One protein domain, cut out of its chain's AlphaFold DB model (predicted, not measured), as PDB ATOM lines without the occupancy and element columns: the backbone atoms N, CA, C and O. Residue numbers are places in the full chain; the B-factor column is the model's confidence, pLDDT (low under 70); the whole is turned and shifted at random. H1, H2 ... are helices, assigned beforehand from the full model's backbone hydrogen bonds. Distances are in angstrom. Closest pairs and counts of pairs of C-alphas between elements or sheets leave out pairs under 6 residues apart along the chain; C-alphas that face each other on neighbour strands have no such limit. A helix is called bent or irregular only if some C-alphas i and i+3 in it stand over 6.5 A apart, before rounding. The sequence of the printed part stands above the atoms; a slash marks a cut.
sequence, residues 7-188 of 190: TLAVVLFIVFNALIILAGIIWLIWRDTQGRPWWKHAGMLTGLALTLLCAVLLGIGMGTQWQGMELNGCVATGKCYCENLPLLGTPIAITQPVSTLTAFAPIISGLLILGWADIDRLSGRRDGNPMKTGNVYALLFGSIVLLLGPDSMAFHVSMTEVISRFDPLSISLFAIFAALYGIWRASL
ATOM      1  N   THR A   7      37.652  24.898  11.007       56.47
ATOM      2  CA  THR A   7      38.184  25.425   9.753       56.47
ATOM      3  C   THR A   7      39.237  24.505   9.145       56.47
ATOM      4  O   THR A   7      39.192  24.236   7.951       56.47
ATOM      5  N   LEU A   8      40.156  23.961   9.944       64.25
ATOM      6  CA  LEU A   8      41.193  23.048   9.472       64.25
ATOM      7  C   LEU A   8      40.608  21.698   9.045       64.25
ATOM      8  O   LEU A   8      41.019  21.174   8.016       64.25
ATOM      9  N   ALA A   9      39.630  21.152   9.775       59.56
ATOM     10  CA  ALA A   9      38.956  19.909   9.387       59.56
ATOM     11  C   ALA A   9      38.215  20.065   8.050       59.56
ATOM     12  O   ALA A   9      38.343  19.222   7.161       59.56
ATOM     13  N   VAL A  10      37.501  21.183   7.886       56.97
ATOM     14  CA  VAL A  10      36.795  21.543   6.650       56.97
ATOM     15  C   VAL A  10      37.785  21.726   5.506       56.97
ATOM     16  O   VAL A  10      37.612  21.146   4.439       56.97
ATOM     17  N   VAL A  11      38.832  22.524   5.719       63.72
ATOM     18  CA  VAL A  11      39.844  22.822   4.702       63.72
ATOM     19  C   VAL A  11      40.553  21.545   4.289       63.72
ATOM     20  O   VAL A  11      40.699  21.317   3.095       63.72
ATOM     21  N   LEU A  12      40.919  20.677   5.232       66.00
ATOM     22  CA  LEU A  12      41.501  19.382   4.910       66.00
ATOM     23  C   LEU A  12      40.529  18.546   4.084       66.00
ATOM     24  O   LEU A  12      40.936  18.069   3.040       66.00
ATOM     25  N   PHE A  13      39.254  18.435   4.458       62.91
ATOM     26  CA  PHE A  13      38.283  17.648   3.692       62.91
ATOM     27  C   PHE A  13      38.022  18.216   2.282       62.91
ATOM     28  O   PHE A  13      38.015  17.461   1.310       62.91
ATOM     29  N   ILE A  14      37.866  19.539   2.133       59.25
ATOM     30  CA  ILE A  14      37.658  20.214   0.836       59.25
ATOM     31  C   ILE A  14      38.896  20.092  -0.043       59.25
ATOM     32  O   ILE A  14      38.801  19.621  -1.175       59.25
ATOM     33  N   VAL A  15      40.051  20.530   0.464       65.88
ATOM     34  CA  VAL A  15      41.319  20.497  -0.276       65.88
ATOM     35  C   VAL A  15      41.610  19.068  -0.686       65.88
ATOM     36  O   VAL A  15      42.045  18.831  -1.799       65.88
ATOM     37  N   PHE A  16      41.299  18.100   0.161       64.38
ATOM     38  CA  PHE A  16      41.548  16.706  -0.123       64.38
ATOM     39  C   PHE A  16      40.619  16.106  -1.181       64.38
ATOM     40  O   PHE A  16      41.114  15.479  -2.113       64.38
ATOM     41  N   ASN A  17      39.306  16.350  -1.117       58.84
ATOM     42  CA  ASN A  17      38.389  15.940  -2.188       58.84
ATOM     43  C   ASN A  17      38.747  16.626  -3.514       58.84
ATOM     44  O   ASN A  17      38.789  15.981  -4.562       58.84
ATOM     45  N   ALA A  18      39.110  17.910  -3.468       60.88
ATOM     46  CA  ALA A  18      39.603  18.638  -4.630       60.88
ATOM     47  C   ALA A  18      40.915  18.047  -5.166       60.88
ATOM     48  O   ALA A  18      41.053  17.894  -6.375       60.88
ATOM     49  N   LEU A  19      41.854  17.661  -4.295       65.19
ATOM     50  CA  LEU A  19      43.112  17.009  -4.663       65.19
ATOM     51  C   LEU A  19      42.894  15.601  -5.211       65.19
ATOM     52  O   LEU A  19      43.633  15.208  -6.099       65.19
ATOM     53  N   ILE A  20      41.894  14.854  -4.748       63.19
ATOM     54  CA  ILE A  20      41.508  13.556  -5.317       63.19
ATOM     55  C   ILE A  20      40.966  13.733  -6.727       63.19
ATOM     56  O   ILE A  20      41.364  13.006  -7.635       63.19
ATOM     57  N   ILE A  21      40.089  14.717  -6.924       60.28
ATOM     58  CA  ILE A  21      39.537  15.040  -8.240       60.28
ATOM     59  C   ILE A  21      40.664  15.511  -9.166       60.28
ATOM     60  O   ILE A  21      40.799  14.995 -10.272       60.28
ATOM     61  N   LEU A  22      41.527  16.420  -8.704       62.22
ATOM     62  CA  LEU A  22      42.690  16.911  -9.448       62.22
ATOM     63  C   LEU A  22      43.701  15.807  -9.735       62.22
ATOM     64  O   LEU A  22      44.172  15.716 -10.859       62.22
ATOM     65  N   ALA A  23      44.019  14.949  -8.770       62.59
ATOM     66  CA  ALA A  23      44.906  13.811  -8.965       62.59
ATOM     67  C   ALA A  23      44.289  12.814  -9.941       62.59
ATOM     68  O   ALA A  23      45.000  12.314 -10.800       62.59
ATOM     69  N   GLY A  24      42.975  12.584  -9.880       62.75
ATOM     70  CA  GLY A  24      42.232  11.808 -10.866       62.75
ATOM     71  C   GLY A  24      42.354  12.411 -12.263       62.75
ATOM     72  O   GLY A  24      42.709  11.703 -13.197       62.75
ATOM     73  N   ILE A  25      42.150  13.722 -12.414       61.75
ATOM     74  CA  ILE A  25      42.275  14.441 -13.692       61.75
ATOM     75  C   ILE A  25      43.719  14.414 -14.213       61.75
ATOM     76  O   ILE A  25      43.950  14.058 -15.365       61.75
ATOM     77  N   ILE A  26      44.704  14.736 -13.376       63.72
ATOM     78  CA  ILE A  26      46.133  14.722 -13.719       63.72
ATOM     79  C   ILE A  26      46.575  13.303 -14.076       63.72
ATOM     80  O   ILE A  26      47.297  13.107 -15.049       63.72
ATOM     81  N   TRP A  27      46.102  12.300 -13.340       59.72
ATOM     82  CA  TRP A  27      46.348  10.895 -13.633       59.72
ATOM     83  C   TRP A  27      45.691  10.471 -14.948       59.72
ATOM     84  O   TRP A  27      46.315   9.754 -15.719       59.72
ATOM     85  N   LEU A  28      44.484  10.954 -15.261       58.78
ATOM     86  CA  LEU A  28      43.811  10.721 -16.542       58.78
ATOM     87  C   LEU A  28      44.552  11.368 -17.721       58.78
ATOM     88  O   LEU A  28      44.611  10.763 -18.789       58.78
ATOM     89  N   ILE A  29      45.149  12.545 -17.521       59.12
ATOM     90  CA  ILE A  29      45.999  13.224 -18.511       59.12
ATOM     91  C   ILE A  29      47.324  12.467 -18.687       59.12
ATOM     92  O   ILE A  29      47.770  12.226 -19.804       59.12
ATOM     93  N   TRP A  30      47.944  12.034 -17.588       59.22
ATOM     94  CA  TRP A  30      49.204  11.290 -17.612       59.22
ATOM     95  C   TRP A  30      49.035   9.865 -18.175       59.22
ATOM     96  O   TRP A  30      49.914   9.356 -18.871       59.22
ATOM     97  N   ARG A  31      47.876   9.236 -17.948       53.06
ATOM     98  CA  ARG A  31      47.470   7.903 -18.429       53.06
ATOM     99  C   ARG A  31      47.551   7.751 -19.947       53.06
ATOM    100  O   ARG A  31      47.859   6.654 -20.405       53.06
ATOM    101  N   ASP A  32      47.298   8.807 -20.714       55.34
ATOM    102  CA  ASP A  32      47.337   8.739 -22.183       55.34
ATOM    103  C   ASP A  32      48.775   8.587 -22.727       55.34
ATOM    104  O   ASP A  32      48.983   8.313 -23.905       55.34
ATOM    105  N   THR A  33      49.793   8.696 -21.858       56.19
ATOM    106  CA  THR A  33      51.204   8.776 -22.268       56.19
ATOM    107  C   THR A  33      52.063   7.533 -21.976       56.19
ATOM    108  O   THR A  33      53.208   7.487 -22.421       56.19
ATOM    109  N   GLN A  34      51.590   6.512 -21.239       52.03
ATOM    110  CA  GLN A  34      52.471   5.439 -20.718       52.03
ATOM    111  C   GLN A  34      51.846   4.028 -20.809       52.03
ATOM    112  O   GLN A  34      51.134   3.591 -19.907       52.03
ATOM    113  N   GLY A  35      52.177   3.261 -21.856       58.59
ATOM    114  CA  GLY A  35      51.745   1.865 -22.079       58.59
ATOM    115  C   GLY A  35      52.322   0.815 -21.109       58.59
ATOM    116  O   GLY A  35      52.916  -0.168 -21.542       58.59
ATOM    117  N   ARG A  36      52.193   1.012 -19.790       60.16
ATOM    118  CA  ARG A  36      52.683   0.079 -18.744       60.16
ATOM    119  C   ARG A  36      51.729  -1.119 -18.580       60.16
ATOM    120  O   ARG A  36      50.904  -1.282 -19.451       60.16
ATOM    121  N   PRO A  37      51.826  -2.025 -17.584       63.88
ATOM    122  CA  PRO A  37      50.833  -3.108 -17.393       63.88
ATOM    123  C   PRO A  37      49.914  -2.968 -16.158       63.88
ATOM    124  O   PRO A  37      48.828  -3.538 -16.144       63.88
ATOM    125  N   TRP A  38      50.293  -2.180 -15.146       61.00
ATOM    126  CA  TRP A  38      49.541  -2.036 -13.883       61.00
ATOM    127  C   TRP A  38      48.250  -1.193 -13.995       61.00
ATOM    128  O   TRP A  38      47.344  -1.328 -13.178       61.00
ATOM    129  N   TRP A  39      48.118  -0.375 -15.044       63.66
ATOM    130  CA  TRP A  39      46.934   0.451 -15.363       63.66
ATOM    131  C   TRP A  39      45.650  -0.358 -15.612       63.66
ATOM    132  O   TRP A  39      44.541   0.181 -15.559       63.66
ATOM    133  N   LYS A  40      45.784  -1.660 -15.881       68.94
ATOM    134  CA  LYS A  40      44.660  -2.575 -16.091       68.94
ATOM    135  C   LYS A  40      43.749  -2.701 -14.864       68.94
ATOM    136  O   LYS A  40      42.581  -3.008 -15.044       68.94
ATOM    137  N   HIS A  41      44.264  -2.409 -13.668       77.38
ATOM    138  CA  HIS A  41      43.529  -2.481 -12.397       77.38
ATOM    139  C   HIS A  41      43.320  -1.112 -11.740       77.38
ATOM    140  O   HIS A  41      43.074  -1.013 -10.538       77.38
ATOM    141  N   ALA A  42      43.511  -0.032 -12.499       76.81
ATOM    142  CA  ALA A  42      43.485   1.305 -11.932       76.81
ATOM    143  C   ALA A  42      42.118   1.673 -11.345       76.81
ATOM    144  O   ALA A  42      42.083   2.341 -10.319       76.81
ATOM    145  N   GLY A  43      41.009   1.216 -11.943       79.06
ATOM    146  CA  GLY A  43      39.673   1.509 -11.431       79.06
ATOM    147  C   GLY A  43      39.474   0.932 -10.037       79.06
ATOM    148  O   GLY A  43      39.134   1.664  -9.109       79.06
ATOM    149  N   MET A  44      39.761  -0.356  -9.869       80.12
ATOM    150  CA  MET A  44      39.648  -1.032  -8.581       80.12
ATOM    151  C   MET A  44      40.597  -0.432  -7.539       80.12
ATOM    152  O   MET A  44      40.184  -0.188  -6.410       80.12
ATOM    153  N   LEU A  45      41.851  -0.140  -7.906       81.44
ATOM    154  CA  LEU A  45      42.807   0.488  -6.987       81.44
ATOM    155  C   LEU A  45      42.336   1.874  -6.531       81.44
ATOM    156  O   LEU A  45      42.436   2.184  -5.346       81.44
ATOM    157  N   THR A  46      41.783   2.686  -7.437       80.62
ATOM    158  CA  THR A  46      41.182   3.979  -7.089       80.62
ATOM    159  C   THR A  46      39.984   3.798  -6.163       80.62
ATOM    160  O   THR A  46      39.929   4.442  -5.120       80.62
ATOM    161  N   GLY A  47      39.058   2.892  -6.488       77.75
ATOM    162  CA  GLY A  47      37.880   2.626  -5.662       77.75
ATOM    163  C   GLY A  47      38.237   2.151  -4.254       77.75
ATOM    164  O   GLY A  47      37.689   2.655  -3.273       77.75
ATOM    165  N   LEU A  48      39.203   1.236  -4.133       78.81
ATOM    166  CA  LEU A  48      39.703   0.751  -2.846       78.81
ATOM    167  C   LEU A  48      40.387   1.859  -2.046       78.81
ATOM    168  O   LEU A  48      40.107   2.004  -0.858       78.81
ATOM    169  N   ALA A  49      41.247   2.656  -2.686       82.00
ATOM    170  CA  ALA A  49      41.918   3.773  -2.030       82.00
ATOM    171  C   ALA A  49      40.906   4.787  -1.483       82.00
ATOM    172  O   ALA A  49      40.999   5.162  -0.316       82.00
ATOM    173  N   LEU A  50      39.907   5.167  -2.286       80.25
ATOM    174  CA  LEU A  50      38.836   6.074  -1.870       80.25
ATOM    175  C   LEU A  50      37.999   5.487  -0.733       80.25
ATOM    176  O   LEU A  50      37.737   6.177   0.248       80.25
ATOM    177  N   THR A  51      37.632   4.208  -0.821       79.81
ATOM    178  CA  THR A  51      36.829   3.539   0.212       79.81
ATOM    179  C   THR A  51      37.574   3.458   1.545       79.81
ATOM    180  O   THR A  51      37.020   3.825   2.578       79.81
ATOM    181  N   LEU A  52      38.835   3.012   1.539       80.62
ATOM    182  CA  LEU A  52      39.658   2.887   2.749       80.62
ATOM    183  C   LEU A  52      39.840   4.229   3.445       80.62
ATOM    184  O   LEU A  52      39.718   4.348   4.658       80.62
ATOM    185  N   LEU A  53      40.117   5.247   2.656       79.25
ATOM    186  CA  LEU A  53      40.296   6.606   3.112       79.25
ATOM    187  C   LEU A  53      39.026   7.188   3.734       79.25
ATOM    188  O   LEU A  53      39.075   7.746   4.826       79.25
ATOM    189  N   CYS A  54      37.887   6.999   3.074       80.00
ATOM    190  CA  CYS A  54      36.588   7.370   3.613       80.00
ATOM    191  C   CYS A  54      36.295   6.649   4.933       80.00
ATOM    192  O   CYS A  54      35.858   7.278   5.893       80.00
ATOM    193  N   ALA A  55      36.613   5.354   5.018       78.00
ATOM    194  CA  ALA A  55      36.481   4.582   6.248       78.00
ATOM    195  C   ALA A  55      37.403   5.097   7.367       78.00
ATOM    196  O   ALA A  55      36.984   5.152   8.521       78.00
ATOM    197  N   VAL A  56      38.632   5.522   7.047       79.31
ATOM    198  CA  VAL A  56      39.555   6.140   8.015       79.31
ATOM    199  C   VAL A  56      39.003   7.469   8.528       79.31
ATOM    200  O   VAL A  56      38.964   7.677   9.739       79.31
ATOM    201  N   LEU A  57      38.545   8.354   7.639       78.38
ATOM    202  CA  LEU A  57      37.968   9.647   8.019       78.38
ATOM    203  C   LEU A  57      36.713   9.468   8.878       78.38
ATOM    204  O   LEU A  57      36.577  10.122   9.913       78.38
ATOM    205  N   LEU A  58      35.846   8.528   8.500       80.25
ATOM    206  CA  LEU A  58      34.679   8.155   9.286       80.25
ATOM    207  C   LEU A  58      35.076   7.600  10.656       80.25
ATOM    208  O   LEU A  58      34.510   8.008  11.664       80.25
ATOM    209  N   GLY A  59      36.078   6.720  10.716       79.06
ATOM    210  CA  GLY A  59      36.595   6.159  11.964       79.06
ATOM    211  C   GLY A  59      37.155   7.226  12.908       79.06
ATOM    212  O   GLY A  59      36.883   7.186  14.107       79.06
ATOM    213  N   ILE A  60      37.869   8.224  12.375       78.19
ATOM    214  CA  ILE A  60      38.334   9.393  13.141       78.19
ATOM    215  C   ILE A  60      37.137  10.214  13.642       78.19
ATOM    216  O   ILE A  60      37.093  10.576  14.819       78.19
ATOM    217  N   GLY A  61      36.147  10.477  12.785       77.06
ATOM    218  CA  GLY A  61      34.922  11.195  13.152       77.06
ATOM    219  C   GLY A  61      34.137  10.490  14.261       77.06
ATOM    220  O   GLY A  61      33.772  11.113  15.254       77.06
ATOM    221  N   MET A  62      33.971   9.170  14.160       78.31
ATOM    222  CA  MET A  62      33.334   8.342  15.188       78.31
ATOM    223  C   MET A  62      34.136   8.323  16.494       78.31
ATOM    224  O   MET A  62      33.555   8.465  17.568       78.31
ATOM    225  N   GLY A  63      35.465   8.190  16.425       77.94
ATOM    226  CA  GLY A  63      36.341   8.179  17.602       77.94
ATOM    227  C   GLY A  63      36.391   9.519  18.339       77.94
ATOM    228  O   GLY A  63      36.548   9.553  19.556       77.94
ATOM    229  N   THR A  64      36.209  10.623  17.614       79.94
ATOM    230  CA  THR A  64      36.110  11.978  18.179       79.94
ATOM    231  C   THR A  64      34.673  12.393  18.474       79.94
ATOM    232  O   THR A  64      34.466  13.488  18.987       79.94
ATOM    233  N   GLN A  65      33.682  11.554  18.152       80.31
ATOM    234  CA  GLN A  65      32.250  11.870  18.216       80.31
ATOM    235  C   GLN A  65      31.898  13.214  17.561       80.31
ATOM    236  O   GLN A  65      30.987  13.903  18.016       80.31
ATOM    237  N   TRP A  66      32.653  13.611  16.530       79.25
ATOM    238  CA  TRP A  66      32.496  14.905  15.856       79.25
ATOM    239  C   TRP A  66      32.547  16.101  16.822       79.25
ATOM    240  O   TRP A  66      31.931  17.141  16.586       79.25
ATOM    241  N   GLN A  67      33.268  15.949  17.940       80.81
ATOM    242  CA  GLN A  67      33.342  16.951  18.993       80.81
ATOM    243  C   GLN A  67      33.834  18.286  18.456       80.81
ATOM    244  O   GLN A  67      34.804  18.375  17.702       80.81
ATOM    245  N   GLY A  68      33.163  19.341  18.907       81.19
ATOM    246  CA  GLY A  68      33.498  20.692  18.511       81.19
ATOM    247  C   GLY A  68      33.105  21.019  17.081       81.19
ATOM    248  O   GLY A  68      33.649  21.988  16.586       81.19
ATOM    249  N   MET A  69      32.197  20.278  16.430       83.75
ATOM    250  CA  MET A  69      31.517  20.687  15.192       83.75
ATOM    251  C   MET A  69      30.100  21.198  15.488       83.75
ATOM    252  O   MET A  69      29.418  20.676  16.369       83.75
ATOM    253  N   GLU A  70      29.649  22.214  14.753       89.25
ATOM    254  CA  GLU A  70      28.273  22.708  14.865       89.25
ATOM    255  C   GLU A  70      27.286  21.710  14.250       89.25
ATOM    256  O   GLU A  70      27.491  21.210  13.139       89.25
ATOM    257  N   LEU A  71      26.206  21.422  14.979       88.88
ATOM    258  CA  LEU A  71      25.103  20.605  14.479       88.88
ATOM    259  C   LEU A  71      24.352  21.354  13.379       88.88
ATOM    260  O   LEU A  71      24.195  22.572  13.437       88.88
ATOM    261  N   ASN A  72      23.846  20.608  12.401       90.25
ATOM    262  CA  ASN A  72      23.017  21.166  11.346       90.25
ATOM    263  C   ASN A  72      21.746  21.795  11.943       90.25
ATOM    264  O   ASN A  72      21.118  21.225  12.843       90.25
ATOM    265  N   GLY A  73      21.331  22.951  11.421       88.06
ATOM    266  CA  GLY A  73      20.173  23.694  11.933       88.06
ATOM    267  C   GLY A  73      18.867  22.885  11.970       88.06
ATOM    268  O   GLY A  73      18.016  23.120  12.832       88.06
ATOM    269  N   CYS A  74      18.713  21.878  11.105       87.81
ATOM    270  CA  CYS A  74      17.545  21.002  11.117       87.81
ATOM    271  C   CYS A  74      17.444  20.173  12.412       87.81
ATOM    272  O   CYS A  74      16.328  19.848  12.833       87.81
ATOM    273  N   VAL A  75      18.571  19.869  13.071       86.75
ATOM    274  CA  VAL A  75      18.631  19.033  14.283       86.75
ATOM    275  C   VAL A  75      17.898  19.726  15.422       86.75
ATOM    276  O   VAL A  75      17.075  19.107  16.093       86.75
ATOM    277  N   ALA A  76      18.104  21.038  15.569       83.94
ATOM    278  CA  ALA A  76      17.426  21.857  16.571       83.94
ATOM    279  C   ALA A  76      15.899  21.876  16.390       83.94
ATOM    280  O   ALA A  76      15.156  22.038  17.355       83.94
ATOM    281  N   THR A  77      15.420  21.693  15.157       84.94
ATOM    282  CA  THR A  77      13.983  21.663  14.853       84.94
ATOM    283  C   THR A  77      13.363  20.271  14.976       84.94
ATOM    284  O   THR A  77      12.138  20.161  14.948       84.94
ATOM    285  N   GLY A  78      14.179  19.213  15.069       80.81
ATOM    286  CA  GLY A  78      13.723  17.821  15.016       80.81
ATOM    287  C   GLY A  78      13.119  17.410  13.666       80.81
ATOM    288  O   GLY A  78      12.420  16.404  13.600       80.81
ATOM    289  N   LYS A  79      13.343  18.187  12.595       83.12
ATOM    290  CA  LYS A  79      12.715  18.005  11.271       83.12
ATOM    291  C   LYS A  79      13.718  17.703  10.153       83.12
ATOM    292  O   LYS A  79      13.448  18.017   9.000       83.12
ATOM    293  N   CYS A  80      14.878  17.124  10.471       82.00
ATOM    294  CA  CYS A  80      15.861  16.764   9.444       82.00
ATOM    295  C   CYS A  80      15.343  15.669   8.506       82.00
ATOM    296  O   CYS A  80      15.340  15.829   7.292       82.00
ATOM    297  N   TYR A  81      14.907  14.551   9.088       86.50
ATOM    298  CA  TYR A  81      14.555  13.322   8.383       86.50
ATOM    299  C   TYR A  81      13.530  12.526   9.197       86.50
ATOM    300  O   TYR A  81      13.220  12.872  10.334       86.50
ATOM    301  N   CYS A  82      13.023  11.438   8.612       85.94
ATOM    302  CA  CYS A  82      12.037  10.561   9.252       85.94
ATOM    303  C   CYS A  82      12.637   9.619  10.312       85.94
ATOM    304  O   CYS A  82      11.893   8.989  11.058       85.94
ATOM    305  N   GLU A  83      13.962   9.480  10.354       84.94
ATOM    306  CA  GLU A  83      14.646   8.650  11.341       84.94
ATOM    307  C   GLU A  83      14.762   9.408  12.667       84.94
ATOM    308  O   GLU A  83      15.239  10.544  12.696       84.94
ATOM    309  N   ASN A  84      14.306   8.782  13.756       77.56
ATOM    310  CA  ASN A  84      14.345   9.387  15.082       77.56
ATOM    311  C   ASN A  84      15.789   9.707  15.463       77.56
ATOM    312  O   ASN A  84      16.610   8.805  15.619       77.56
ATOM    313  N   LEU A  85      16.073  10.994  15.646       73.81
ATOM    314  CA  LEU A  85      17.360  11.422  16.163       73.81
ATOM    315  C   LEU A  85      17.460  11.002  17.639       73.81
ATOM    316  O   LEU A  85      16.480  11.157  18.379       73.81
ATOM    317  N   PRO A  86      18.618  10.488  18.089       67.19
ATOM    318  CA  PRO A  86      18.881  10.324  19.506       67.19
ATOM    319  C   PRO A  86      18.531  11.596  20.274       67.19
ATOM    320  O   PRO A  86      18.809  12.705  19.814       67.19
ATOM    321  N   LEU A  87      17.948  11.437  21.464       59.72
ATOM    322  CA  LEU A  87      17.730  12.562  22.366       59.72
ATOM    323  C   LEU A  87      19.071  13.270  22.609       59.72
ATOM    324  O   LEU A  87      20.081  12.619  22.893       59.72
ATOM    325  N   LEU A  88      19.075  14.601  22.494       58.53
ATOM    326  CA  LEU A  88      20.237  15.445  22.783       58.53
ATOM    327  C   LEU A  88      20.850  15.024  24.129       58.53
ATOM    328  O   LEU A  88      20.213  15.162  25.171       58.53
ATOM    329  N   GLY A  89      22.070  14.479  24.100       55.53
ATOM    330  CA  GLY A  89      22.792  14.031  25.296       55.53
ATOM    331  C   GLY A  89      23.008  12.522  25.430       55.53
ATOM    332  O   GLY A  89      23.771  12.115  26.304       55.53
ATOM    333  N   THR A  90      22.425  11.676  24.572       58.94
ATOM    334  CA  THR A  90      22.839  10.263  24.500       58.94
ATOM    335  C   THR A  90      24.066  10.118  23.598       58.94
ATOM    336  O   THR A  90      23.984  10.494  22.427       58.94
ATOM    337  N   PRO A  91      25.193   9.569  24.087       56.47
ATOM    338  CA  PRO A  91      26.365   9.316  23.259       56.47
ATOM    339  C   PRO A  91      26.063   8.158  22.307       56.47
ATOM    340  O   PRO A  91      26.284   6.994  22.635       56.47
ATOM    341  N   ILE A  92      25.527   8.465  21.127       63.22
ATOM    342  CA  ILE A  92      25.354   7.482  20.059       63.22
ATOM    343  C   ILE A  92      26.425   7.740  19.008       63.22
ATOM    344  O   ILE A  92      26.595   8.859  18.538       63.22
ATOM    345  N   ALA A  93      27.165   6.691  18.655       68.75
ATOM    346  CA  ALA A  93      28.221   6.767  17.649       68.75
ATOM    347  C   ALA A  93      27.682   7.016  16.226       68.75
ATOM    348  O   ALA A  93      28.447   7.418  15.357       68.75
ATOM    349  N   ILE A  94      26.391   6.749  15.988       81.00
ATOM    350  CA  ILE A  94      25.699   6.890  14.702       81.00
ATOM    351  C   ILE A  94      24.340   7.549  14.945       81.00
ATOM    352  O   ILE A  94      23.470   6.956  15.582       81.00
ATOM    353  N   THR A  95      24.150   8.759  14.424       84.62
ATOM    354  CA  THR A  95      22.927   9.542  14.656       84.62
ATOM    355  C   THR A  95      21.728   9.019  13.852       84.62
ATOM    356  O   THR A  95      20.604   9.054  14.344       84.62
ATOM    357  N   GLN A  96      21.960   8.497  12.643       88.31
ATOM    358  CA  GLN A  96      20.922   7.981  11.742       88.31
ATOM    359  C   GLN A  96      21.325   6.619  11.142       88.31
ATOM    360  O   GLN A  96      21.876   6.572  10.037       88.31
ATOM    361  N   PRO A  97      21.150   5.498  11.872       87.25
ATOM    362  CA  PRO A  97      21.664   4.189  11.468       87.25
ATOM    363  C   PRO A  97      21.119   3.663  10.141       87.25
ATOM    364  O   PRO A  97      21.903   3.152   9.343       87.25
ATOM    365  N   VAL A  98      19.821   3.782   9.864       90.25
ATOM    366  CA  VAL A  98      19.230   3.299   8.607       90.25
ATOM    367  C   VAL A  98      19.806   4.082   7.435       90.25
ATOM    368  O   VAL A  98      20.293   3.479   6.479       90.25
ATOM    369  N   SER A  99      19.832   5.410   7.545       91.19
ATOM    370  CA  SER A  99      20.363   6.289   6.497       91.19
ATOM    371  C   SER A  99      21.861   6.027   6.253       91.19
ATOM    372  O   SER A  99      22.305   5.860   5.116       91.19
ATOM    373  N   THR A 100      22.621   5.836   7.335       89.81
ATOM    374  CA  THR A 100      24.045   5.458   7.315       89.81
ATOM    375  C   THR A 100      24.265   4.111   6.618       89.81
ATOM    376  O   THR A 100      25.169   3.977   5.797       89.81
ATOM    377  N   LEU A 101      23.436   3.102   6.902       88.25
ATOM    378  CA  LEU A 101      23.545   1.781   6.278       88.25
ATOM    379  C   LEU A 101      23.200   1.821   4.787       88.25
ATOM    380  O   LEU A 101      23.859   1.165   3.981       88.25
ATOM    381  N   THR A 102      22.200   2.603   4.385       92.56
ATOM    382  CA  THR A 102      21.844   2.720   2.962       92.56
ATOM    383  C   THR A 102      22.950   3.357   2.123       92.56
ATOM    384  O   THR A 102      23.066   3.045   0.938       92.56
ATOM    385  N   ALA A 103      23.841   4.139   2.738       93.12
ATOM    386  CA  ALA A 103      25.010   4.708   2.079       93.12
ATOM    387  C   ALA A 103      26.059   3.657   1.643       93.12
ATOM    388  O   ALA A 103      26.937   3.959   0.837       93.12
ATOM    389  N   PHE A 104      25.954   2.392   2.074       89.38
ATOM    390  CA  PHE A 104      26.760   1.304   1.503       89.38
ATOM    391  C   PHE A 104      26.368   0.956   0.062       89.38
ATOM    392  O   PHE A 104      27.219   0.501  -0.705       89.38
ATOM    393  N   ALA A 105      25.110   1.172  -0.334       95.06
ATOM    394  CA  ALA A 105      24.642   0.856  -1.682       95.06
ATOM    395  C   ALA A 105      25.441   1.590  -2.783       95.06
ATOM    396  O   ALA A 105      25.927   0.915  -3.699       95.06
ATOM    397  N   PRO A 106      25.652   2.921  -2.715       95.19
ATOM    398  CA  PRO A 106      26.517   3.619  -3.666       95.19
ATOM    399  C   PRO A 106      27.993   3.196  -3.589       95.19
ATOM    400  O   PRO A 106      28.618   3.070  -4.640       95.19
ATOM    401  N   ILE A 107      28.543   2.874  -2.407       90.56
ATOM    402  CA  ILE A 107      29.926   2.355  -2.281       90.56
ATOM    403  C   ILE A 107      30.081   1.064  -3.085       90.56
ATOM    404  O   ILE A 107      30.961   0.950  -3.938       90.56
ATOM    405  N   ILE A 108      29.197   0.095  -2.838       91.50
ATOM    406  CA  ILE A 108      29.213  -1.201  -3.520       91.50
ATOM    407  C   ILE A 108      29.019  -0.996  -5.023       91.50
ATOM    408  O   ILE A 108      29.766  -1.556  -5.822       91.50
ATOM    409  N   SER A 109      28.062  -0.153  -5.416       96.69
ATOM    410  CA  SER A 109      27.778   0.134  -6.825       96.69
ATOM    411  C   SER A 109      28.976   0.771  -7.533       96.69
ATOM    412  O   SER A 109      29.342   0.338  -8.623       96.69
ATOM    413  N   GLY A 110      29.631   1.750  -6.907       94.75
ATOM    414  CA  GLY A 110      30.828   2.399  -7.437       94.75
ATOM    415  C   GLY A 110      31.992   1.422  -7.601       94.75
ATOM    416  O   GLY A 110      32.600   1.370  -8.669       94.75
ATOM    417  N   LEU A 111      32.255   0.577  -6.595       90.56
ATOM    418  CA  LEU A 111      33.283  -0.472  -6.671       90.56
ATOM    419  C   LEU A 111      32.999  -1.474  -7.793       90.56
ATOM    420  O   LEU A 111      33.910  -1.838  -8.538       90.56
ATOM    421  N   LEU A 112      31.743  -1.896  -7.940       94.62
ATOM    422  CA  LEU A 112      31.326  -2.789  -9.016       94.62
ATOM    423  C   LEU A 112      31.549  -2.144 -10.388       94.62
ATOM    424  O   LEU A 112      32.163  -2.772 -11.247       94.62
ATOM    425  N   ILE A 113      31.126  -0.893 -10.591       95.25
ATOM    426  CA  ILE A 113      31.344  -0.153 -11.847       95.25
ATOM    427  C   ILE A 113      32.839  -0.067 -12.174       95.25
ATOM    428  O   ILE A 113      33.242  -0.336 -13.306       95.25
ATOM    429  N   LEU A 114      33.674   0.266 -11.187       91.94
ATOM    430  CA  LEU A 114      35.124   0.363 -11.355       91.94
ATOM    431  C   LEU A 114      35.762  -0.995 -11.682       91.94
ATOM    432  O   LEU A 114      36.616  -1.073 -12.567       91.94
ATOM    433  N   GLY A 115      35.319  -2.070 -11.028       89.06
ATOM    434  CA  GLY A 115      35.750  -3.433 -11.332       89.06
ATOM    435  C   GLY A 115      35.343  -3.880 -12.737       89.06
ATOM    436  O   GLY A 115      36.164  -4.433 -13.468       89.06
ATOM    437  N   TRP A 116      34.112  -3.581 -13.160       94.06
ATOM    438  CA  TRP A 116      33.657  -3.847 -14.527       94.06
ATOM    439  C   TRP A 116      34.445  -3.049 -15.563       94.06
ATOM    440  O   TRP A 116      34.824  -3.604 -16.593       94.06
ATOM    441  N   ALA A 117      34.765  -1.786 -15.278       91.62
ATOM    442  CA  ALA A 117      35.597  -0.967 -16.154       91.62
ATOM    443  C   ALA A 117      37.001  -1.569 -16.346       91.62
ATOM    444  O   ALA A 117      37.552  -1.509 -17.448       91.62
ATOM    445  N   ASP A 118      37.577  -2.172 -15.306       89.31
ATOM    446  CA  ASP A 118      38.853  -2.883 -15.405       89.31
ATOM    447  C   ASP A 118      38.725  -4.178 -16.229       89.31
ATOM    448  O   ASP A 118      39.576  -4.442 -17.081       89.31
ATOM    449  N   ILE A 119      37.643  -4.950 -16.057       90.25
ATOM    450  CA  ILE A 119      37.356  -6.147 -16.875       90.25
ATOM    451  C   ILE A 119      37.210  -5.776 -18.357       90.25
ATOM    452  O   ILE A 119      37.830  -6.408 -19.217       90.25
ATOM    453  N   ASP A 120      36.434  -4.738 -18.671       90.56
ATOM    454  CA  ASP A 120      36.224  -4.287 -20.048       90.56
ATOM    455  C   ASP A 120      37.545  -3.844 -20.686       90.56
ATOM    456  O   ASP A 120      37.864  -4.247 -21.809       90.56
ATOM    457  N   ARG A 121      38.379  -3.118 -19.938       86.19
ATOM    458  CA  ARG A 121      39.716  -2.707 -20.382       86.19
ATOM    459  C   ARG A 121      40.643  -3.899 -20.623       86.19
ATOM    460  O   ARG A 121      41.361  -3.927 -21.620       86.19
ATOM    461  N   LEU A 122      40.622  -4.886 -19.728       87.00
ATOM    462  CA  LEU A 122      41.397  -6.123 -19.844       87.00
ATOM    463  C   LEU A 122      40.988  -6.959 -21.055       87.00
ATOM    464  O   LEU A 122      41.851  -7.555 -21.698       87.00
ATOM    465  N   SER A 123      39.695  -6.976 -21.372       89.25
ATOM    466  CA  SER A 123      39.157  -7.708 -22.518       89.25
ATOM    467  C   SER A 123      39.531  -7.087 -23.868       89.25
ATOM    468  O   SER A 123      39.387  -7.735 -24.900       89.25
ATOM    469  N   GLY A 124      39.993  -5.829 -23.882       85.56
ATOM    470  CA  GLY A 124      40.267  -5.093 -25.117       85.56
ATOM    471  C   GLY A 124      39.010  -4.823 -25.952       85.56
ATOM    472  O   GLY A 124      39.125  -4.553 -27.151       85.56
ATOM    473  N   ARG A 125      37.816  -4.912 -25.346       84.12
ATOM    474  CA  ARG A 125      36.540  -4.672 -26.024       84.12
ATOM    475  C   ARG A 125      36.533  -3.267 -26.623       84.12
ATOM    476  O   ARG A 125      36.776  -2.277 -25.936       84.12
ATOM    477  N   ARG A 126      36.225  -3.190 -27.917       84.12
ATOM    478  CA  ARG A 126      35.949  -1.941 -28.631       84.12
ATOM    479  C   ARG A 126      34.443  -1.864 -28.847       84.12
ATOM    480  O   ARG A 126      33.885  -2.701 -29.547       84.12
ATOM    481  N   ASP A 127      33.800  -0.903 -28.203       88.62
ATOM    482  CA  ASP A 127      32.358  -0.657 -28.261       88.62
ATOM    483  C   ASP A 127      32.141   0.827 -28.595       88.62
ATOM    484  O   ASP A 127      32.965   1.673 -28.239       88.62
ATOM    485  N   GLY A 128      31.054   1.151 -29.300       86.56
ATOM    486  CA  GLY A 128      30.695   2.538 -29.613       86.56
ATOM    487  C   GLY A 128      30.285   3.347 -28.377       86.56
ATOM    488  O   GLY A 128      30.267   4.577 -28.415       86.56
ATOM    489  N   ASN A 129      29.973   2.671 -27.269       88.62
ATOM    490  CA  ASN A 129      29.706   3.268 -25.973       88.62
ATOM    491  C   ASN A 129      30.991   3.319 -25.111       88.62
ATOM    492  O   ASN A 129      31.423   2.280 -24.603       88.62
ATOM    493  N   PRO A 130      31.546   4.515 -24.821       88.12
ATOM    494  CA  PRO A 130      32.750   4.662 -23.995       88.12
ATOM    495  C   PRO A 130      32.645   4.131 -22.563       88.12
ATOM    496  O   PRO A 130      33.670   3.939 -21.906       88.12
ATOM    497  N   MET A 131      31.431   3.947 -22.042       90.19
ATOM    498  CA  MET A 131      31.228   3.355 -20.719       90.19
ATOM    499  C   MET A 131      31.546   1.856 -20.710       90.19
ATOM    500  O   MET A 131      31.931   1.335 -19.673       90.19
ATOM    501  N   LYS A 132      31.434   1.176 -21.860       89.75
ATOM    502  CA  LYS A 132      31.634  -0.280 -22.016       89.75
ATOM    503  C   LYS A 132      33.047  -0.689 -22.427       89.75
ATOM    504  O   LYS A 132      33.319  -1.858 -22.689       89.75
ATOM    505  N   THR A 133      33.936   0.281 -22.571       86.69
ATOM    506  CA  THR A 133      35.322   0.056 -23.001       86.69
ATOM    507  C   THR A 133      36.312   0.307 -21.858       86.69
ATOM    508  O   THR A 133      37.523   0.297 -22.061       86.69
ATOM    509  N   GLY A 134      35.810   0.537 -20.637       81.19
ATOM    510  CA  GLY A 134      36.649   0.812 -19.472       81.19
ATOM    511  C   GLY A 134      37.367   2.163 -19.549       81.19
ATOM    512  O   GLY A 134      38.499   2.303 -19.071       81.19
ATOM    513  N   ASN A 135      36.750   3.162 -20.188       86.25
ATOM    514  CA  ASN A 135      37.378   4.460 -20.454       86.25
ATOM    515  C   ASN A 135      37.372   5.365 -19.222       86.25
ATOM    516  O   ASN A 135      36.888   5.009 -18.153       86.25
ATOM    517  N   VAL A 136      37.887   6.586 -19.402       85.94
ATOM    518  CA  VAL A 136      37.754   7.670 -18.422       85.94
ATOM    519  C   VAL A 136      36.312   7.882 -17.957       85.94
ATOM    520  O   VAL A 136      36.107   8.077 -16.770       85.94
ATOM    521  N   TYR A 137      35.319   7.763 -18.844       90.88
ATOM    522  CA  TYR A 137      33.910   7.953 -18.487       90.88
ATOM    523  C   TYR A 137      33.418   6.932 -17.458       90.88
ATOM    524  O   TYR A 137      32.815   7.323 -16.466       90.88
ATOM    525  N   ALA A 138      33.734   5.646 -17.654       92.06
ATOM    526  CA  ALA A 138      33.362   4.586 -16.717       92.06
ATOM    527  C   ALA A 138      34.068   4.753 -15.364       92.06
ATOM    528  O   ALA A 138      33.448   4.590 -14.317       92.06
ATOM    529  N   LEU A 139      35.354   5.130 -15.391       90.06
ATOM    530  CA  LEU A 139      36.121   5.412 -14.177       90.06
ATOM    531  C   LEU A 139      35.562   6.613 -13.412       90.06
ATOM    532  O   LEU A 139      35.357   6.529 -12.208       90.06
ATOM    533  N   LEU A 140      35.301   7.720 -14.107       90.19
ATOM    534  CA  LEU A 140      34.782   8.941 -13.500       90.19
ATOM    535  C   LEU A 140      33.389   8.703 -12.915       90.19
ATOM    536  O   LEU A 140      33.141   9.067 -11.771       90.19
ATOM    537  N   PHE A 141      32.515   8.025 -13.661       95.00
ATOM    538  CA  PHE A 141      31.188   7.658 -13.183       95.00
ATOM    539  C   PHE A 141      31.250   6.751 -11.953       95.00
ATOM    540  O   PHE A 141      30.616   7.051 -10.946       95.00
ATOM    541  N   GLY A 142      32.051   5.681 -12.007       94.88
ATOM    542  CA  GLY A 142      32.235   4.764 -10.884       94.88
ATOM    543  C   GLY A 142      32.757   5.468  -9.633       94.88
ATOM    544  O   GLY A 142      32.224   5.245  -8.551       94.88
ATOM    545  N   SER A 143      33.729   6.374  -9.779       91.50
ATOM    546  CA  SER A 143      34.255   7.182  -8.672       91.50
ATOM    547  C   SER A 143      33.224   8.153  -8.099       91.50
ATOM    548  O   SER A 143      33.128   8.273  -6.884       91.50
ATOM    549  N   ILE A 144      32.431   8.828  -8.939       93.38
ATOM    550  CA  ILE A 144      31.366   9.728  -8.465       93.38
ATOM    551  C   ILE A 144      30.307   8.938  -7.692       93.38
ATOM    552  O   ILE A 144      29.944   9.330  -6.588       93.38
ATOM    553  N   VAL A 145      29.851   7.804  -8.235       96.06
ATOM    554  CA  VAL A 145      28.889   6.924  -7.554       96.06
ATOM    555  C   VAL A 145      29.456   6.422  -6.229       96.06
ATOM    556  O   VAL A 145      28.741   6.401  -5.235       96.06
ATOM    557  N   LEU A 146      30.742   6.065  -6.193       93.06
ATOM    558  CA  LEU A 146      31.416   5.647  -4.971       93.06
ATOM    559  C   LEU A 146      31.425   6.757  -3.907       93.06
ATOM    560  O   LEU A 146      31.171   6.454  -2.747       93.06
ATOM    561  N   LEU A 147      31.680   8.013  -4.291       90.88
ATOM    562  CA  LEU A 147      31.735   9.165  -3.379       90.88
ATOM    563  C   LEU A 147      30.384   9.503  -2.730       90.88
ATOM    564  O   LEU A 147      30.372   9.948  -1.585       90.88
ATOM    565  N   LEU A 148      29.258   9.217  -3.399       94.50
ATOM    566  CA  LEU A 148      27.918   9.411  -2.821       94.50
ATOM    567  C   LEU A 148      27.763   8.705  -1.467       94.50
ATOM    568  O   LEU A 148      27.078   9.199  -0.579       94.50
ATOM    569  N   GLY A 149      28.385   7.535  -1.302       93.81
ATOM    570  CA  GLY A 149      28.257   6.753  -0.080       93.81
ATOM    571  C   GLY A 149      28.943   7.388   1.123       93.81
ATOM    572  O   GLY A 149      28.267   7.711   2.092       93.81
ATOM    573  N   PRO A 150      30.268   7.586   1.103       90.00
ATOM    574  CA  PRO A 150      30.989   8.190   2.210       90.00
ATOM    575  C   PRO A 150      30.490   9.568   2.621       90.00
ATOM    576  O   PRO A 150      30.396   9.819   3.819       90.00
ATOM    577  N   ASP A 151      30.149  10.430   1.661       91.12
ATOM    578  CA  ASP A 151      29.653  11.776   1.957       91.12
ATOM    579  C   ASP A 151      28.307  11.706   2.690       91.12
ATOM    580  O   ASP A 151      28.149  12.296   3.763       91.12
ATOM    581  N   SER A 152      27.380  10.893   2.177       93.50
ATOM    582  CA  SER A 152      26.085  10.636   2.810       93.50
ATOM    583  C   SER A 152      26.244   9.986   4.189       93.50
ATOM    584  O   SER A 152      25.635  10.410   5.171       93.50
ATOM    585  N   MET A 153      27.133   8.996   4.309       92.12
ATOM    586  CA  MET A 153      27.416   8.299   5.562       92.12
ATOM    587  C   MET A 153      27.994   9.248   6.617       92.12
ATOM    588  O   MET A 153      27.526   9.264   7.753       92.12
ATOM    589  N   ALA A 154      28.983  10.065   6.254       89.94
ATOM    590  CA  ALA A 154      29.586  11.045   7.151       89.94
ATOM    591  C   ALA A 154      28.557  12.079   7.622       89.94
ATOM    592  O   ALA A 154      28.541  12.452   8.800       89.94
ATOM    593  N   PHE A 155      27.668  12.516   6.731       92.00
ATOM    594  CA  PHE A 155      26.584  13.414   7.094       92.00
ATOM    595  C   PHE A 155      25.601  12.757   8.070       92.00
ATOM    596  O   PHE A 155      25.381  13.300   9.148       92.00
ATOM    597  N   HIS A 156      25.088  11.564   7.772       91.31
ATOM    598  CA  HIS A 156      24.107  10.871   8.619       91.31
ATOM    599  C   HIS A 156      24.665  10.400   9.970       91.31
ATOM    600  O   HIS A 156      23.934  10.304  10.961       91.31
ATOM    601  N   VAL A 157      25.967  10.130  10.048       89.56
ATOM    602  CA  VAL A 157      26.634   9.816  11.316       89.56
ATOM    603  C   VAL A 157      26.812  11.080  12.156       89.56
ATOM    604  O   VAL A 157      26.520  11.044  13.352       89.56
ATOM    605  N   SER A 158      27.267  12.183  11.554       87.94
ATOM    606  CA  SER A 158      27.667  13.395  12.283       87.94
ATOM    607  C   SER A 158      26.528  14.379  12.552       87.94
ATOM    608  O   SER A 158      26.526  15.048  13.581       87.94
ATOM    609  N   MET A 159      25.581  14.501  11.619       90.69
ATOM    610  CA  MET A 159      24.563  15.555  11.562       90.69
ATOM    611  C   MET A 159      25.134  16.971  11.730       90.69
ATOM    612  O   MET A 159      24.478  17.857  12.281       90.69
ATOM    613  N   THR A 160      26.363  17.198  11.262       90.25
ATOM    614  CA  THR A 160      27.054  18.488  11.390       90.25
ATOM    615  C   THR A 160      26.796  19.396  10.190       90.25
ATOM    616  O   THR A 160      26.660  18.943   9.051       90.25
ATOM    617  N   GLU A 161      26.752  20.703  10.437       90.25
ATOM    618  CA  GLU A 161      26.468  21.728   9.425       90.25
ATOM    619  C   GLU A 161      27.518  21.724   8.309       90.25
ATOM    620  O   GLU A 161      27.192  21.780   7.126       90.25
ATOM    621  N   VAL A 162      28.792  21.590   8.673       87.69
ATOM    622  CA  VAL A 162      29.890  21.526   7.703       87.69
ATOM    623  C   VAL A 162      29.730  20.328   6.775       87.69
ATOM    624  O   VAL A 162      29.797  20.485   5.555       87.69
ATOM    625  N   ILE A 163      29.533  19.135   7.346       87.94
ATOM    626  CA  ILE A 163      29.505  17.901   6.561       87.94
ATOM    627  C   ILE A 163      28.258  17.850   5.670       87.94
ATOM    628  O   ILE A 163      28.322  17.353   4.548       87.94
ATOM    629  N   SER A 164      27.160  18.478   6.106       89.69
ATOM    630  CA  SER A 164      25.914  18.589   5.333       89.69
ATOM    631  C   SER A 164      26.056  19.264   3.969       89.69
ATOM    632  O   SER A 164      25.179  19.127   3.124       89.69
ATOM    633  N   ARG A 165      27.163  19.972   3.714       90.56
ATOM    634  CA  ARG A 165      27.435  20.609   2.418       90.56
ATOM    635  C   ARG A 165      28.006  19.640   1.381       90.56
ATOM    636  O   ARG A 165      27.914  19.930   0.190       90.56
ATOM    637  N   PHE A 166      28.593  18.519   1.803       87.56
ATOM    638  CA  PHE A 166      29.236  17.562   0.893       87.56
ATOM    639  C   PHE A 166      28.256  16.566   0.284       87.56
ATOM    640  O   PHE A 166      28.363  16.270  -0.902       87.56
ATOM    641  N   ASP A 167      27.264  16.115   1.048       89.88
ATOM    642  CA  ASP A 167      26.254  15.181   0.545       89.88
ATOM    643  C   ASP A 167      25.479  15.749  -0.675       89.88
ATOM    644  O   ASP A 167      25.461  15.119  -1.736       89.88
ATOM    645  N   PRO A 168      24.986  17.007  -0.668       91.50
ATOM    646  CA  PRO A 168      24.403  17.619  -1.865       91.50
ATOM    647  C   PRO A 168      25.409  17.856  -3.000       91.50
ATOM    648  O   PRO A 168      25.024  17.875  -4.174       91.50
ATOM    649  N   LEU A 169      26.692  18.066  -2.682       89.38
ATOM    650  CA  LEU A 169      27.735  18.292  -3.683       89.38
ATOM    651  C   LEU A 169      27.993  17.024  -4.502       89.38
ATOM    652  O   LEU A 169      28.063  17.105  -5.729       89.38
ATOM    653  N   SER A 170      28.096  15.859  -3.861       91.19
ATOM    654  CA  SER A 170      28.308  14.584  -4.553       91.19
ATOM    655  C   SER A 170      27.107  14.209  -5.428       91.19
ATOM    656  O   SER A 170      27.287  13.818  -6.586       91.19
ATOM    657  N   ILE A 171      25.880  14.453  -4.952       94.50
ATOM    658  CA  ILE A 171      24.651  14.313  -5.750       94.50
ATOM    659  C   ILE A 171      24.668  15.267  -6.954       94.50
ATOM    660  O   ILE A 171      24.330  14.867  -8.071       94.50
ATOM    661  N   SER A 172      25.098  16.516  -6.760       92.94
ATOM    662  CA  SER A 172      25.211  17.497  -7.844       92.94
ATOM    663  C   SER A 172      26.241  17.068  -8.889       92.94
ATOM    664  O   SER A 172      25.969  17.150 -10.085       92.94
ATOM    665  N   LEU A 173      27.398  16.551  -8.464       91.25
ATOM    666  CA  LEU A 173      28.418  16.001  -9.360       91.25
ATOM    667  C   LEU A 173      27.878  14.821 -10.173       91.25
ATOM    668  O   LEU A 173      28.094  14.768 -11.384       91.25
ATOM    669  N   PHE A 174      27.137  13.912  -9.535       95.88
ATOM    670  CA  PHE A 174      26.455  12.811 -10.216       95.88
ATOM    671  C   PHE A 174      25.464  13.319 -11.267       95.88
ATOM    672  O   PHE A 174      25.526  12.894 -12.423       95.88
ATOM    673  N   ALA A 175      24.591  14.258 -10.898       96.44
ATOM    674  CA  ALA A 175      23.588  14.815 -11.799       96.44
ATOM    675  C   ALA A 175      24.224  15.548 -12.992       96.44
ATOM    676  O   ALA A 175      23.828  15.321 -14.136       96.44
ATOM    677  N   ILE A 176      25.245  16.375 -12.742       94.31
ATOM    678  CA  ILE A 176      25.998  17.090 -13.783       94.31
ATOM    679  C   ILE A 176      26.662  16.093 -14.729       94.31
ATOM    680  O   ILE A 176      26.530  16.224 -15.946       94.31
ATOM    681  N   PHE A 177      27.343  15.078 -14.195       94.62
ATOM    682  CA  PHE A 177      27.980  14.059 -15.018       94.62
ATOM    683  C   PHE A 177      26.955  13.322 -15.888       94.62
ATOM    684  O   PHE A 177      27.161  13.197 -17.093       94.62
ATOM    685  N   ALA A 178      25.840  12.869 -15.305       95.56
ATOM    686  CA  ALA A 178      24.793  12.154 -16.029       95.56
ATOM    687  C   ALA A 178      24.185  13.012 -17.150       95.56
ATOM    688  O   ALA A 178      24.024  12.529 -18.273       95.56
ATOM    689  N   ALA A 179      23.912  14.291 -16.874       96.12
ATOM    690  CA  ALA A 179      23.383  15.231 -17.856       96.12
ATOM    691  C   ALA A 179      24.377  15.487 -18.998       96.12
ATOM    692  O   ALA A 179      24.030  15.312 -20.166       96.12
ATOM    693  N   LEU A 180      25.624  15.849 -18.679       93.75
ATOM    694  CA  LEU A 180      26.654  16.135 -19.682       93.75
ATOM    695  C   LEU A 180      26.978  14.904 -20.533       93.75
ATOM    696  O   LEU A 180      27.079  15.010 -21.755       93.75
ATOM    697  N   TYR A 181      27.099  13.732 -19.908       94.44
ATOM    698  CA  TYR A 181      27.338  12.480 -20.620       94.44
ATOM    699  C   TYR A 181      26.160  12.110 -21.531       94.44
ATOM    700  O   TYR A 181      26.374  11.699 -22.671       94.44
ATOM    701  N   GLY A 182      24.923  12.297 -21.061       95.00
ATOM    702  CA  GLY A 182      23.713  12.072 -21.850       95.00
ATOM    703  C   GLY A 182      23.636  12.973 -23.083       95.00
ATOM    704  O   GLY A 182      23.426  12.471 -24.185       95.00
ATOM    705  N   ILE A 183      23.883  14.279 -22.917       95.44
ATOM    706  CA  ILE A 183      23.921  15.256 -24.020       95.44
ATOM    707  C   ILE A 183      24.993  14.869 -25.042       95.44
ATOM    708  O   ILE A 183      24.707  14.776 -26.233       95.44
ATOM    709  N   TRP A 184      26.212  14.589 -24.577       94.25
ATOM    710  CA  TRP A 184      27.320  14.185 -25.442       94.25
ATOM    711  C   TRP A 184      27.025  12.888 -26.210       94.25
ATOM    712  O   TRP A 184      27.381  12.748 -27.379       94.25
ATOM    713  N   ARG A 185      26.352  11.921 -25.580       92.56
ATOM    714  CA  ARG A 185      25.982  10.667 -26.246       92.56
ATOM    715  C   ARG A 185      24.866  10.866 -27.271       92.56
ATOM    716  O   ARG A 185      24.892  10.191 -28.301       92.56
ATOM    717  N   ALA A 186      23.922  11.768 -27.007       93.31
ATOM    718  CA  ALA A 186      22.871  12.130 -27.953       93.31
ATOM    719  C   ALA A 186      23.449  12.818 -29.200       93.31
ATOM    720  O   ALA A 186      23.109  12.419 -30.305       93.31
ATOM    721  N   SER A 187      24.414  13.732 -29.044       93.81
ATOM    722  CA  SER A 187      25.042  14.435 -30.177       93.81
ATOM    723  C   SER A 187      25.901  13.553 -31.093       93.81
ATOM    724  O   SER A 187      26.422  14.035 -32.089       93.81
ATOM    725  N   LEU A 188      26.130  12.288 -30.725       89.81
ATOM    726  CA  LEU A 188      26.830  11.290 -31.546       89.81
ATOM    727  C   LEU A 188      25.873  10.303 -32.231       89.81
ATOM    728  O   LEU A 188      26.334   9.312 -32.801       89.81
TER     729      LEU A 188
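AT A GLANCE: This is residues 7 to 188 of the 190 residues of an uncharacterized protein of Thioalkalivibrio sp (UniProt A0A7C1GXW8). Five long helices run nearly along one axis, with H7 in the middle and H2, H5 and H8 packed round it, while H1 lies more loosely alongside. At one end of this elongated body are a long loop, residues 78 to 96, and the short helix H3; the short helix H6 is at the other end, and residues 32 to 38, of which 38 belongs to H2, stick out. The printed part has 182 residues with eight named helices, H1 to H8 in chain order, and no named strand; its class is all helix. It is compact, with a radius of gyration of the C-alphas of 18.3 A, and spans 57 by 32 by 25 A.

HOW THE PARTS SIT: H2, residues 38 to 63, is the longest helix; it is irregular, with C-alphas 40 and 43 8.0 A apart, and has a kink of 40 degrees near residue 45. With H5, residues 104 to 123, and H7, residues 136 to 158, it forms an up and down bundle, each helix running against the one before it. H2 touches H5 with residues 40 to 51 alone, closest at the C-alphas of Gly 43 and Leu 114, 4.7 A. H2 touches H7 at a shallow tilt of 9 degrees, the same way, closest at the C-alphas of Cys 54 and Pro 150, 5.8 A. H7 is the hub, touching five helices. It touches H5 at a shallow tilt of 17 degrees, opposite ways, closest at the C-alphas of Gly 110 and Leu 146, 4.1 A. H7 and H8, residues 163 to 186, form a helical hairpin with a shallow tilt of 22 degrees; the closest C-alphas, of Asp 151 and Asp 167, are 5.0 A apart. H4, residues 97 to 102, touches residues 152 to 157 of H7 alone, closest at the C-alphas of Thr 100 and Met 153, 4.7 A; H4 and H5 meet only through their link. H6, residues 130 to 133, touches residues 117 to 121 of H5 alone, closest at the C-alphas of Asp 120 and Thr 133, 5.3 A, and touches H7 only at the corner. H1, residues 7 to 31, is near H2 and H8, and close but not clearly touching H7, where the closest C-alphas, of Leu 28 and Val 136, are 7.0 A apart. H3, residues 73 to 77, touches no helix. Every O i to N i+4 pair is within hydrogen-bond range in H1, H4 and H5; the counts are 19 of 22 in H2, 17 of 19 in H7, 17 of 20 in H8 and 0 of 1 in H3, where 2 of 2 O i to N i+3 pairs are within range, and H6 is too short for an i+4 pair.

IN THESE COORDINATES: H2 and H8 are each 35.6 A from first to last C-alpha, H1 34.5 A, H7 32.8 A and H5 28.5 A. H1 begins with C-alpha 7 at (38.184, 25.425, 9.753), H2 with C-alpha 38 at (49.541, -2.036, -13.883), and H8 ends with C-alpha 186 at (22.871, 12.130, -27.953).

THE WHOLE: The two C-alphas farthest apart, of Gly 89 and Arg 126, are 57.8 A apart. The printed part has no cut, and the link from H3 to H4, 19 residues, is long. The mean pLDDT of the printed part is 81.6; residues 7 to 40 and 86 to 93 are under 70.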